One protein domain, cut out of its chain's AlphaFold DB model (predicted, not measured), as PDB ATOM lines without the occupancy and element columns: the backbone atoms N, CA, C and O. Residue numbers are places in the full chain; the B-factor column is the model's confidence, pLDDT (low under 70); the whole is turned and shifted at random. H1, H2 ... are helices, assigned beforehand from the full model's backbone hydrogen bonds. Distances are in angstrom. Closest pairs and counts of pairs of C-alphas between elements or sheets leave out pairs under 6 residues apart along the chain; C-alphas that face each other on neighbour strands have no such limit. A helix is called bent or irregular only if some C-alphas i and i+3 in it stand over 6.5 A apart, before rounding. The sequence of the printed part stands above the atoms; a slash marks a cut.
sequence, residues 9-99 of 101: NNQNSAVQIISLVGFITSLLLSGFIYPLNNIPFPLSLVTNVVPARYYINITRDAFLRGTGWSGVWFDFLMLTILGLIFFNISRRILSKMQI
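AT A GLANCE: This is residues 9 to 99 of the 101 residues of an uncharacterized protein of Anabaena sp. LE011-02 (UniProt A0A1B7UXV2). The longest helix, H4, and the shorter H3 fold back on each other as a helical hairpin, and a third helix, H1, comes up to the beginning of H3 with its last residues. The far parts of H1, residues 9 to 22, and of H4, residues 84 to 97, stick out as two separate arms with open space between them, while the small H2 lies on the loop from H1 to H3. The printed part has 91 residues with four named helices, in the order H1, H2, H3, H4, and no named strand: all helix. It is loose, with a radius of gyration of the C-alphas of 16.3 A, and elongated, spanning 48 by 28 by 25 A.

HOW THE PARTS SIT: H4, residues 69 to 97, touches H3, residues 51 to 64, with residues 71 to 82 alone. Their closest C-alphas, those of Tyr 54 and Asp 75, are 5.3 A apart, and the hairpin's helices run opposite ways at a shallow tilt of 24 degrees. H1, residues 9 to 29, and H3 only just touch, with 3 pairs of C-alphas within 8 A, and only at their ends. The closest C-alphas there, those of Ser 26 and Ala 52, are 7.0 A apart; the two helices run the same way at a steep tilt of 45 degrees. H2, residues 43 to 46, touches no helix; it is close to H1 but not clearly touching, the closest C-alphas, those of Leu 29 and Val 46, being 7.9 A apart. H4 is apart from H1 and from H2. Every O i to N i+4 pair is within hydrogen-bond range in H3, against 16 of 17 in H1 and 23 of 25 in H4; H2 is too short for such a pair.

IN THESE COORDINATES: H4 measures 40.5 A from C-alpha 69 to C-alpha 97 at (-21.107, -16.915, -33.220). It has a kink of 27 degrees near residue 76 and is irregular, with C-alphas 71 and 74 7.4 A apart. H3 measures 20.2 A from C-alpha 51 at (4.224, -19.382, -37.724) to C-alpha 64. H1 measures 30.8 A from C-alpha 9 at (-13.757, -4.279, -17.205) to C-alpha 29, and H2 5.6 A from C-alpha 43 to C-alpha 46.

THE WHOLE: The C-alphas of Asn 9 and Thr 67 are the two farthest apart, 50.4 A. The printed part has no cut. The link from H1 to H2, residues 30 to 42, is long; those from H2 to H3 and from H3 to H4 are tight. Mean pLDDT of the printed part is 84.5, with residues 9 to 10 and 96 to 99 under 70.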
ATOM      1  N   ASN A   9     -15.071  -4.946 -17.172       57.47
ATOM      2  CA  ASN A   9     -13.757  -4.279 -17.205       57.47
ATOM      3  C   ASN A   9     -12.580  -5.261 -17.343       57.47
ATOM      4  O   ASN A   9     -11.642  -5.028 -18.103       57.47
ATOM      5  N   ASN A  10     -12.654  -6.404 -16.660       69.81
ATOM      6  CA  ASN A  10     -11.582  -7.397 -16.674       69.81
ATOM      7  C   ASN A  10     -11.459  -8.143 -18.006       69.81
ATOM      8  O   ASN A  10     -10.415  -8.743 -18.236       69.81
ATOM      9  N   GLN A  11     -12.470  -8.135 -18.885       75.62
ATOM     10  CA  GLN A  11     -12.373  -8.833 -20.174       75.62
ATOM     11  C   GLN A  11     -11.382  -8.144 -21.110       75.62
ATOM     12  O   GLN A  11     -10.529  -8.814 -21.687       75.62
ATOM     13  N   ASN A  12     -11.439  -6.813 -21.205       81.06
ATOM     14  CA  ASN A  12     -10.518  -6.038 -22.035       81.06
ATOM     15  C   ASN A  12      -9.085  -6.162 -21.505       81.06
ATOM     16  O   ASN A  12      -8.162  -6.430 -22.273       81.06
ATOM     17  N   SER A  13      -8.909  -6.060 -20.184       85.69
ATOM     18  CA  SER A  13      -7.615  -6.286 -19.534       85.69
ATOM     19  C   SER A  13      -7.115  -7.724 -19.728       85.69
ATOM     20  O   SER A  13      -5.941  -7.930 -20.017       85.69
ATOM     21  N   ALA A  14      -7.989  -8.731 -19.636       85.62
ATOM     22  CA  ALA A  14      -7.623 -10.132 -19.840       85.62
ATOM     23  C   ALA A  14      -7.178 -10.404 -21.281       85.62
ATOM     24  O   ALA A  14      -6.161 -11.059 -21.481       85.62
ATOM     25  N   VAL A  15      -7.885  -9.872 -22.284       89.50
ATOM     26  CA  VAL A  15      -7.491 -10.015 -23.696       89.50
ATOM     27  C   VAL A  15      -6.119  -9.389 -23.945       89.50
ATOM     28  O   VAL A  15      -5.294  -9.998 -24.627       89.50
ATOM     29  N   GLN A  16      -5.830  -8.223 -23.357       89.12
ATOM     30  CA  GLN A  16      -4.514  -7.585 -23.464       89.12
ATOM     31  C   GLN A  16      -3.405  -8.439 -22.842       89.12
ATOM     32  O   GLN A  16      -2.379  -8.665 -23.482       89.12
ATOM     33  N   ILE A  17      -3.626  -8.969 -21.634       91.19
ATOM     34  CA  ILE A  17      -2.660  -9.844 -20.955       91.19
ATOM     35  C   ILE A  17      -2.427 -11.120 -21.772       91.19
ATOM     36  O   ILE A  17      -1.280 -11.489 -22.011       91.19
ATOM     37  N   ILE A  18      -3.490 -11.769 -22.253       91.31
ATOM     38  CA  ILE A  18      -3.393 -12.992 -23.063       91.31
ATOM     39  C   ILE A  18      -2.647 -12.716 -24.372       91.31
ATOM     40  O   ILE A  18      -1.806 -13.516 -24.775       91.31
ATOM     41  N   SER A  19      -2.908 -11.575 -25.013       90.62
ATOM     42  CA  SER A  19      -2.235 -11.184 -26.256       90.62
ATOM     43  C   SER A  19      -0.744 -10.944 -26.031       90.62
ATOM     44  O   SER A  19       0.078 -11.444 -26.796       90.62
ATOM     45  N   LEU A  20      -0.380 -10.237 -24.955       93.69
ATOM     46  CA  LEU A  20       1.013  -9.968 -24.603       93.69
ATOM     47  C   LEU A  20       1.765 -11.252 -24.238       93.69
ATOM     48  O   LEU A  20       2.839 -11.516 -24.775       93.69
ATOM     49  N   VAL A  21       1.198 -12.071 -23.352       93.50
ATOM     50  CA  VAL A  21       1.799 -13.345 -22.934       93.50
ATOM     51  C   VAL A  21       1.911 -14.299 -24.123       93.50
ATOM     52  O   VAL A  21       2.951 -14.932 -24.306       93.50
ATOM     53  N   GLY A  22       0.880 -14.369 -24.967       90.56
ATOM     54  CA  GLY A  22       0.887 -15.164 -26.193       90.56
ATOM     55  C   GLY A  22       1.955 -14.699 -27.181       90.56
ATOM     56  O   GLY A  22       2.663 -15.525 -27.753       90.56
ATOM     57  N   PHE A  23       2.135 -13.385 -27.327       90.50
ATOM     58  CA  PHE A  23       3.185 -12.808 -28.161       90.50
ATOM     59  C   PHE A  23       4.587 -13.140 -27.639       90.50
ATOM     60  O   PHE A  23       5.410 -13.653 -28.397       90.50
ATOM     61  N   ILE A  24       4.849 -12.925 -26.346       91.88
ATOM     62  CA  ILE A  24       6.142 -13.250 -25.723       91.88
ATOM     63  C   ILE A  24       6.434 -14.747 -25.855       91.88
ATOM     64  O   ILE A  24       7.529 -15.136 -26.253       91.88
ATOM     65  N   THR A  25       5.441 -15.594 -25.589       88.88
ATOM     66  CA  THR A  25       5.577 -17.051 -25.721       88.88
ATOM     67  C   THR A  25       5.897 -17.449 -27.163       88.88
ATOM     68  O   THR A  25       6.803 -18.246 -27.399       88.88
ATOM     69  N   SER A  26       5.201 -16.857 -28.139       89.81
ATOM     70  CA  SER A  26       5.464 -17.074 -29.565       89.81
ATOM     71  C   SER A  26       6.888 -16.660 -29.944       89.81
ATOM     72  O   SER A  26       7.589 -17.421 -30.610       89.81
ATOM     73  N   LEU A  27       7.361 -15.505 -29.460       89.75
ATOM     74  CA  LEU A  27       8.730 -15.036 -29.690       89.75
ATOM     75  C   LEU A  27       9.780 -15.996 -29.125       89.75
ATOM     76  O   LEU A  27      10.750 -16.305 -29.819       89.75
ATOM     77  N   LEU A  28       9.581 -16.500 -27.905       88.75
ATOM     78  CA  LEU A  28      10.494 -17.447 -27.259       88.75
ATOM     79  C   LEU A  28      10.608 -18.762 -28.043       88.75
ATOM     80  O   LEU A  28      11.711 -19.271 -28.227       88.75
ATOM     81  N   LEU A  29       9.484 -19.284 -28.549       88.12
ATOM     82  CA  LEU A  29       9.429 -20.541 -29.308       88.12
ATOM     83  C   LEU A  29       9.791 -20.392 -30.794       88.12
ATOM     84  O   LEU A  29       9.899 -21.392 -31.505       88.12
ATOM     85  N   SER A  30       9.971 -19.167 -31.282       85.88
ATOM     86  CA  SER A  30      10.172 -18.890 -32.706       85.88
ATOM     87  C   SER A  30      11.553 -19.276 -33.250       85.88
ATOM     88  O   SER A  30      11.745 -19.314 -34.459       85.88
ATOM     89  N   GLY A  31      12.546 -19.553 -32.403       84.56
ATOM     90  CA  GLY A  31      13.921 -19.758 -32.879       84.56
ATOM     91  C   GLY A  31      14.734 -18.466 -33.059       84.56
ATOM     92  O   GLY A  31      15.860 -18.527 -33.567       84.56
ATOM     93  N   PHE A  32      14.169 -17.304 -32.685       84.50
ATOM     94  CA  PHE A  32      14.863 -16.010 -32.695       84.50
ATOM     95  C   PHE A  32      15.767 -15.820 -31.474       84.50
ATOM     96  O   PHE A  32      16.973 -15.672 -31.641       84.50
ATOM     97  N   ILE A  33      15.194 -15.833 -30.262       86.69
ATOM     98  CA  ILE A  33      15.947 -15.632 -29.010       86.69
ATOM     99  C   ILE A  33      16.672 -16.917 -28.604       86.69
ATOM    100  O   ILE A  33      17.869 -16.899 -28.331       86.69
ATOM    101  N   TYR A  34      15.942 -18.035 -28.576       84.75
ATOM    102  CA  TYR A  34      16.483 -19.347 -28.237       84.75
ATOM    103  C   TYR A  34      16.587 -20.207 -29.486       84.75
ATOM    104  O   TYR A  34      15.630 -20.262 -30.260       84.75
ATOM    105  N   PRO A  35      17.709 -20.901 -29.701       81.56
ATOM    106  CA  PRO A  35      17.872 -21.717 -30.885       81.56
ATOM    107  C   PRO A  35      17.065 -23.024 -30.718       81.56
ATOM    108  O   PRO A  35      17.018 -23.623 -29.643       81.56
ATOM    109  N   LEU A  36      16.370 -23.446 -31.782       78.31
ATOM    110  CA  LEU A  36      15.372 -24.536 -31.743       78.31
ATOM    111  C   LEU A  36      15.963 -25.903 -31.361       78.31
ATOM    112  O   LEU A  36      15.264 -26.754 -30.826       78.31
ATOM    113  N   ASN A  37      17.251 -26.100 -31.621       81.62
ATOM    114  CA  ASN A  37      18.041 -27.274 -31.256       81.62
ATOM    115  C   ASN A  37      18.272 -27.423 -29.743       81.62
ATOM    116  O   ASN A  37      18.558 -28.531 -29.298       81.62
ATOM    117  N   ASN A  38      18.110 -26.359 -28.950       82.06
ATOM    118  CA  ASN A  38      18.222 -26.431 -27.490       82.06
ATOM    119  C   ASN A  38      16.891 -26.770 -26.796       82.06
ATOM    120  O   ASN A  38      16.865 -26.910 -25.574       82.06
ATOM    121  N   ILE A  39      15.783 -26.878 -27.537       83.31
ATOM    122  CA  ILE A  39      14.461 -27.139 -26.957       83.31
ATOM    123  C   ILE A  39      14.270 -28.659 -26.799       83.31
ATOM    124  O   ILE A  39      14.202 -29.365 -27.807       83.31
ATOM    125  N   PRO A  40      14.156 -29.192 -25.564       84.75
ATOM    126  CA  PRO A  40      14.000 -30.625 -25.337       84.75
ATOM    127  C   PRO A  40      12.630 -31.145 -25.799       84.75
ATOM    128  O   PRO A  40      11.619 -30.432 -25.817       84.75
ATOM    129  N   PHE A  41      12.579 -32.430 -26.150       80.56
ATOM    130  CA  PHE A  41      11.329 -33.137 -26.427       80.56
ATOM    131  C   PHE A  41      10.498 -33.260 -25.131       80.56
ATOM    132  O   PHE A  41      11.080 -33.573 -24.093       80.56
ATOM    133  N   PRO A  42       9.168 -33.020 -25.133       83.25
ATOM    134  CA  PRO A  42       8.269 -32.849 -26.280       83.25
ATOM    135  C   PRO A  42       7.979 -31.392 -26.682       83.25
ATOM    136  O   PRO A  42       7.236 -31.172 -27.639       83.25
ATOM    137  N   LEU A  43       8.548 -30.385 -26.004       81.19
ATOM    138  CA  LEU A  43       8.251 -28.971 -26.292       81.19
ATOM    139  C   LEU A  43       8.620 -28.567 -27.727       81.19
ATOM    140  O   LEU A  43       7.975 -27.692 -28.306       81.19
ATOM    141  N   SER A  44       9.583 -29.260 -28.340       82.62
ATOM    142  CA  SER A  44       9.921 -29.086 -29.757       82.62
ATOM    143  C   SER A  44       8.751 -29.355 -30.716       82.62
ATOM    144  O   SER A  44       8.817 -28.937 -31.868       82.62
ATOM    145  N   LEU A  45       7.684 -30.046 -30.303       82.88
ATOM    146  CA  LEU A  45       6.506 -30.233 -31.153       82.88
ATOM    147  C   LEU A  45       5.697 -28.940 -31.284       82.88
ATOM    148  O   LEU A  45       5.229 -28.620 -32.376       82.88
ATOM    149  N   VAL A  46       5.592 -28.170 -30.197       84.06
ATOM    150  CA  VAL A  46       4.813 -26.924 -30.139       84.06
ATOM    151  C   VAL A  46       5.407 -25.865 -31.069       84.06
ATOM    152  O   VAL A  46       4.672 -25.124 -31.718       84.06
ATOM    153  N   THR A  47       6.733 -25.841 -31.222       83.12
ATOM    154  CA  THR A  47       7.430 -24.885 -32.097       83.12
ATOM    155  C   THR A  47       7.119 -25.085 -33.583       83.12
ATOM    156  O   THR A  47       7.277 -24.148 -34.360       83.12
ATOM    157  N   ASN A  48       6.651 -26.267 -34.010       84.12
ATOM    158  CA  ASN A  48       6.248 -26.511 -35.404       84.12
ATOM    159  C   ASN A  48       4.930 -25.816 -35.776       84.12
ATOM    160  O   ASN A  48       4.680 -25.586 -36.957       84.12
ATOM    161  N   VAL A  49       4.099 -25.496 -34.780       85.12
ATOM    162  CA  VAL A  49       2.791 -24.845 -34.963       85.12
ATOM    163  C   VAL A  49       2.925 -23.318 -34.948       85.12
ATOM    164  O   VAL A  49       2.012 -22.607 -35.359       85.12
ATOM    165  N   VAL A  50       4.070 -22.797 -34.500       88.19
ATOM    166  CA  VAL A  50       4.322 -21.359 -34.399       88.19
ATOM    167  C   VAL A  50       4.721 -20.801 -35.773       88.19
ATOM    168  O   VAL A  50       5.817 -21.097 -36.251       88.19
ATOM    169  N   PRO A  51       3.899 -19.943 -36.411       85.69
ATOM    170  CA  PRO A  51       4.224 -19.382 -37.724       85.69
ATOM    171  C   PRO A  51       5.462 -18.475 -37.684       85.69
ATOM    172  O   PRO A  51       6.219 -18.423 -38.651       85.69
ATOM    173  N   ALA A  52       5.729 -17.818 -36.548       87.94
ATOM    174  CA  ALA A  52       6.899 -16.955 -36.383       87.94
ATOM    175  C   ALA A  52       8.220 -17.686 -36.690       87.94
ATOM    176  O   ALA A  52       9.125 -17.083 -37.258       87.94
ATOM    177  N   ARG A  53       8.305 -18.995 -36.406       89.38
ATOM    178  CA  ARG A  53       9.486 -19.812 -36.711       89.38
ATOM    179  C   ARG A  53       9.861 -19.791 -38.189       89.38
ATOM    180  O   ARG A  53      11.011 -19.522 -38.530       89.38
ATOM    181  N   TYR A  54       8.898 -20.082 -39.057       88.50
ATOM    182  CA  TYR A  54       9.128 -20.125 -40.500       88.50
ATOM    183  C   TYR A  54       9.442 -18.727 -41.034       88.50
ATOM    184  O   TYR A  54      10.337 -18.572 -41.853       88.50
ATOM    185  N   TYR A  55       8.791 -17.686 -40.500       87.94
ATOM    186  CA  TYR A  55       9.104 -16.303 -40.861       87.94
ATOM    187  C   TYR A  55      10.567 -15.937 -40.563       87.94
ATOM    188  O   TYR A  55      11.261 -15.421 -41.435       87.94
ATOM    189  N   ILE A  56      11.074 -16.266 -39.371       88.94
ATOM    190  CA  ILE A  56      12.469 -15.981 -39.002       88.94
ATOM    191  C   ILE A  56      13.458 -16.767 -39.861       88.94
ATOM    192  O   ILE A  56      14.495 -16.216 -40.228       88.94
ATOM    193  N   ASN A  57      13.149 -18.018 -40.212       87.38
ATOM    194  CA  ASN A  57      13.974 -18.791 -41.142       87.38
ATOM    195  C   ASN A  57      14.077 -18.102 -42.507       87.38
ATOM    196  O   ASN A  57      15.186 -17.909 -42.997       87.38
ATOM    197  N   ILE A  58      12.946 -17.657 -43.064       87.50
ATOM    198  CA  ILE A  58      12.887 -16.932 -44.341       87.50
ATOM    199  C   ILE A  58      13.707 -15.646 -44.276       87.50
ATOM    200  O   ILE A  58      14.536 -15.390 -45.145       87.50
ATOM    201  N   THR A  59      13.499 -14.840 -43.236       87.88
ATOM    202  CA  THR A  59      14.236 -13.591 -43.037       87.88
ATOM    203  C   THR A  59      15.735 -13.857 -42.919       87.88
ATOM    204  O   THR A  59      16.539 -13.182 -43.557       87.88
ATOM    205  N   ARG A  60      16.130 -14.874 -42.149       87.81
ATOM    206  CA  ARG A  60      17.533 -15.255 -41.977       87.81
ATOM    207  C   ARG A  60      18.160 -15.717 -43.295       87.81
ATOM    208  O   ARG A  60      19.283 -15.318 -43.584       87.81
ATOM    209  N   ASP A  61      17.454 -16.515 -44.091       86.69
ATOM    210  CA  ASP A  61      17.923 -16.968 -45.406       86.69
ATOM    211  C   ASP A  61      18.069 -15.789 -46.384       86.69
ATOM    212  O   ASP A  61      19.112 -15.639 -47.028       86.69
ATOM    213  N   ALA A  62      17.086 -14.882 -46.400       85.25
ATOM    214  CA  ALA A  62      17.082 -13.684 -47.237       85.25
ATOM    215  C   ALA A  62      18.238 -12.721 -46.914       85.25
ATOM    216  O   ALA A  62      18.845 -12.180 -47.835       85.25
ATOM    217  N   PHE A  63      18.564 -12.521 -45.631       84.06
ATOM    218  CA  PHE A  63      19.639 -11.612 -45.217       84.06
ATOM    219  C   PHE A  63      21.036 -12.248 -45.216       84.06
ATOM    220  O   PHE A  63      22.006 -11.541 -45.474       84.06
ATOM    221  N   LEU A  64      21.171 -13.544 -44.897       84.06
ATOM    222  CA  LEU A  64      22.487 -14.177 -44.705       84.06
ATOM    223  C   LEU A  64      22.968 -15.000 -45.900       84.06
ATOM    224  O   LEU A  64      24.167 -15.034 -46.160       84.06
ATOM    225  N   ARG A  65      22.070 -15.724 -46.577       78.19
ATOM    226  CA  ARG A  65      22.449 -16.679 -47.632       78.19
ATOM    227  C   ARG A  65      22.185 -16.149 -49.027       78.19
ATOM    228  O   ARG A  65      22.929 -16.491 -49.940       78.19
ATOM    229  N   GLY A  66      21.138 -15.344 -49.205       77.44
ATOM    230  CA  GLY A  66      20.794 -14.787 -50.513       77.44
ATOM    231  C   GLY A  66      20.530 -15.859 -51.580       77.44
ATOM    232  O   GLY A  66      20.635 -15.580 -52.769       77.44
ATOM    233  N   THR A  67      20.165 -17.078 -51.172       75.50
ATOM    234  CA  THR A  67      19.928 -18.280 -52.002       75.50
ATOM    235  C   THR A  67      18.759 -18.148 -52.988       75.50
ATOM    236  O   THR A  67      18.457 -19.066 -53.756       75.50
ATOM    237  N   GLY A  68      18.095 -16.990 -52.993       76.50
ATOM    238  CA  GLY A  68      16.933 -16.705 -53.819       76.50
ATOM    239  C   GLY A  68      15.746 -17.597 -53.456       76.50
ATOM    240  O   GLY A  68      15.698 -18.211 -52.396       76.50
ATOM    241  N   TRP A  69      14.776 -17.700 -54.364       76.44
ATOM    242  CA  TRP A  69      13.510 -18.409 -54.124       76.44
ATOM    243  C   TRP A  69      13.668 -19.910 -53.805       76.44
ATOM    244  O   TRP A  69      12.811 -20.510 -53.157       76.44
ATOM    245  N   SER A  70      14.792 -20.512 -54.207       79.44
ATOM    246  CA  SER A  70      15.087 -21.938 -54.016       79.44
ATOM    247  C   SER A  70      15.314 -22.357 -52.557       79.44
ATOM    248  O   SER A  70      15.065 -23.512 -52.221       79.44
ATOM    249  N   GLY A  71      15.740 -21.438 -51.682       77.25
ATOM    250  CA  GLY A  71      15.917 -21.713 -50.248       77.25
ATOM    251  C   GLY A  71      14.639 -21.516 -49.429       77.25
ATOM    252  O   GLY A  71      14.448 -22.151 -48.399       77.25
ATOM    253  N   VAL A  72      13.734 -20.670 -49.923       83.62
ATOM    254  CA  VAL A  72      12.641 -20.090 -49.129       83.62
ATOM    255  C   VAL A  72      11.293 -20.764 -49.398       83.62
ATOM    256  O   VAL A  72      10.379 -20.680 -48.578       83.62
ATOM    257  N   TRP A  73      11.147 -21.447 -50.539       86.25
ATOM    258  CA  TRP A  73       9.865 -22.000 -50.990       86.25
ATOM    259  C   TRP A  73       9.212 -22.939 -49.966       86.25
ATOM    260  O   TRP A  73       7.994 -22.896 -49.808       86.25
ATOM    261  N   PHE A  74       9.997 -23.755 -49.253       87.19
ATOM    262  CA  PHE A  74       9.468 -24.712 -48.281       87.19
ATOM    263  C   PHE A  74       8.894 -24.007 -47.046       87.19
ATOM    264  O   PHE A  74       7.749 -24.260 -46.669       87.19
ATOM    265  N   ASP A  75       9.646 -23.076 -46.449       86.94
ATOM    266  CA  ASP A  75       9.162 -22.281 -45.315       86.94
ATOM    267  C   ASP A  75       7.949 -21.420 -45.722       86.94
ATOM    268  O   ASP A  75       6.987 -21.288 -44.962       86.94
ATOM    269  N   PHE A  76       7.944 -20.888 -46.950       87.62
ATOM    270  CA  PHE A  76       6.838 -20.095 -47.490       87.62
ATOM    271  C   PHE A  76       5.564 -20.928 -47.710       87.62
ATOM    272  O   PHE A  76       4.453 -20.489 -47.393       87.62
ATOM    273  N   LEU A  77       5.714 -22.158 -48.209       91.00
ATOM    274  CA  LEU A  77       4.620 -23.118 -48.349       91.00
ATOM    275  C   LEU A  77       4.036 -23.469 -46.976       91.00
ATOM    276  O   LEU A  77       2.819 -23.451 -46.798       91.00
ATOM    277  N   MET A  78       4.895 -23.721 -45.985       89.62
ATOM    278  CA  MET A  78       4.461 -24.075 -44.636       89.62
ATOM    279  C   MET A  78       3.720 -22.921 -43.946       89.62
ATOM    280  O   MET A  78       2.683 -23.142 -43.318       89.62
ATOM    281  N   LEU A  79       4.182 -21.679 -44.131       89.69
ATOM    282  CA  LEU A  79       3.460 -20.482 -43.689       89.69
ATOM    283  C   LEU A  79       2.096 -20.347 -44.355       89.69
ATOM    284  O   LEU A  79       1.120 -20.012 -43.686       89.69
ATOM    285  N   THR A  80       2.017 -20.624 -45.655       91.62
ATOM    286  CA  THR A  80       0.758 -20.566 -46.407       91.62
ATOM    287  C   THR A  80      -0.233 -21.609 -45.890       91.62
ATOM    288  O   THR A  80      -1.398 -21.290 -45.656       91.62
ATOM    289  N   ILE A  81       0.226 -22.840 -45.638       93.12
ATOM    290  CA  ILE A  81      -0.591 -23.919 -45.068       93.12
ATOM    291  C   ILE A  81      -1.078 -23.543 -43.668       93.12
ATOM    292  O   ILE A  81      -2.276 -23.629 -43.396       93.12
ATOM    293  N   LEU A  82      -0.183 -23.085 -42.787       90.94
ATOM    294  CA  LEU A  82      -0.563 -22.646 -41.443       90.94
ATOM    295  C   LEU A  82      -1.557 -21.484 -41.500       90.94
ATOM    296  O   LEU A  82      -2.584 -21.532 -40.827       90.94
ATOM    297  N   GLY A  83      -1.307 -20.482 -42.342       89.88
ATOM    298  CA  GLY A  83      -2.210 -19.353 -42.553       89.88
ATOM    299  C   GLY A  83      -3.599 -19.797 -43.009       89.88
ATOM    300  O   GLY A  83      -4.598 -19.366 -42.437       89.88
ATOM    301  N   LEU A  84      -3.679 -20.721 -43.971       93.25
ATOM    302  CA  LEU A  84      -4.945 -21.301 -44.423       93.25
ATOM    303  C   LEU A  84      -5.655 -22.079 -43.315       93.25
ATOM    304  O   LEU A  84      -6.874 -21.963 -43.187       93.25
ATOM    305  N   ILE A  85      -4.928 -22.848 -42.505       92.88
ATOM    306  CA  ILE A  85      -5.497 -23.578 -41.365       92.88
ATOM    307  C   ILE A  85      -6.090 -22.590 -40.356       92.88
ATOM    308  O   ILE A  85      -7.271 -22.697 -40.024       92.88
ATOM    309  N   PHE A  86      -5.316 -21.592 -39.920       89.31
ATOM    310  CA  PHE A  86      -5.784 -20.562 -38.987       89.31
ATOM    311  C   PHE A  86      -6.969 -19.774 -39.551       89.31
ATOM    312  O   PHE A  86      -7.937 -19.527 -38.833       89.31
ATOM    313  N   PHE A  87      -6.941 -19.432 -40.839       89.81
ATOM    314  CA  PHE A  87      -8.032 -18.732 -41.507       89.81
ATOM    315  C   PHE A  87      -9.311 -19.575 -41.561       89.81
ATOM    316  O   PHE A  87     -10.387 -19.086 -41.221       89.81
ATOM    317  N   ASN A  88      -9.211 -20.858 -41.919       92.25
ATOM    318  CA  ASN A  88     -10.356 -21.772 -41.932       92.25
ATOM    319  C   ASN A  88     -10.932 -21.991 -40.528       92.25
ATOM    320  O   ASN A  88     -12.153 -22.007 -40.361       92.25
ATOM    321  N   ILE A  89     -10.072 -22.129 -39.515       90.44
ATOM    322  CA  ILE A  89     -10.484 -22.241 -38.111       90.44
ATOM    323  C   ILE A  89     -11.210 -20.967 -37.673       90.44
ATOM    324  O   ILE A  89     -12.330 -21.047 -37.173       90.44
ATOM    325  N   SER A  90     -10.611 -19.798 -37.914       87.94
ATOM    326  CA  SER A  90     -11.197 -18.499 -37.574       87.94
ATOM    327  C   SER A  90     -12.556 -18.304 -38.249       87.94
ATOM    328  O   SER A  90     -13.542 -17.989 -37.583       87.94
ATOM    329  N   ARG A  91     -12.657 -18.625 -39.547       88.69
ATOM    330  CA  ARG A  91     -13.915 -18.578 -40.305       88.69
ATOM    331  C   ARG A  91     -14.995 -19.469 -39.687       88.69
ATOM    332  O   ARG A  91     -16.141 -19.041 -39.575       88.69
ATOM    333  N   ARG A  92     -14.650 -20.691 -39.263       84.88
ATOM    334  CA  ARG A  92     -15.596 -21.611 -38.602       84.88
ATOM    335  C   ARG A  92     -16.036 -21.113 -37.224       84.88
ATOM    336  O   ARG A  92     -17.208 -21.253 -36.889       84.88
ATOM    337  N   ILE A  93     -15.122 -20.548 -36.438       84.19
ATOM    338  CA  ILE A  93     -15.420 -20.021 -35.097       84.19
ATOM    339  C   ILE A  93     -16.340 -18.802 -35.196       84.19
ATOM    340  O   ILE A  93     -17.355 -18.749 -34.505       84.19
ATOM    341  N   LEU A  94     -16.030 -17.863 -36.091       79.88
ATOM    342  CA  LEU A  94     -16.818 -16.646 -36.266       79.88
ATOM    343  C   LEU A  94     -18.211 -16.951 -36.835       79.88
ATOM    344  O   LEU A  94     -19.205 -16.424 -36.343       79.88
ATOM    345  N   SER A  95     -18.303 -17.881 -37.791       73.88
ATOM    346  CA  SER A  95     -19.591 -18.329 -38.334       73.88
ATOM    347  C   SER A  95     -20.477 -19.010 -37.286       73.88
ATOM    348  O   SER A  95     -21.695 -18.941 -37.405       73.88
ATOM    349  N   LYS A  96     -19.903 -19.646 -36.253       63.22
ATOM    350  CA  LYS A  96     -20.679 -20.216 -35.140       63.22
ATOM    351  C   LYS A  96     -21.249 -19.159 -34.197       63.22
ATOM    352  O   LYS A  96     -22.270 -19.420 -33.574       63.22
ATOM    353  N   MET A  97     -20.612 -17.994 -34.080       62.91
ATOM    354  CA  MET A  97     -21.107 -16.915 -33.220       62.91
ATOM    355  C   MET A  97     -22.278 -16.147 -33.844       62.91
ATOM    356  O   MET A  97     -23.077 -15.595 -33.104       62.91
ATOM    357  N   GLN A  98     -22.411 -16.144 -35.174       64.50
ATOM    358  CA  GLN A  98     -23.470 -15.409 -35.885       64.50
ATOM    359  C   GLN A  98     -24.795 -16.181 -36.052       64.50
ATOM    360  O   GLN A  98     -25.762 -15.597 -36.518       64.50
ATOM    361  N   ILE A  99     -24.856 -17.479 -35.717       56.06
ATOM    362  CA  ILE A  99     -26.068 -18.326 -35.873       56.06
ATOM    363  C   ILE A  99     -26.786 -18.535 -34.522       56.06
ATOM    364  O   ILE A  99     -27.680 -19.362 -34.398       56.06
TER     365      ILE A  99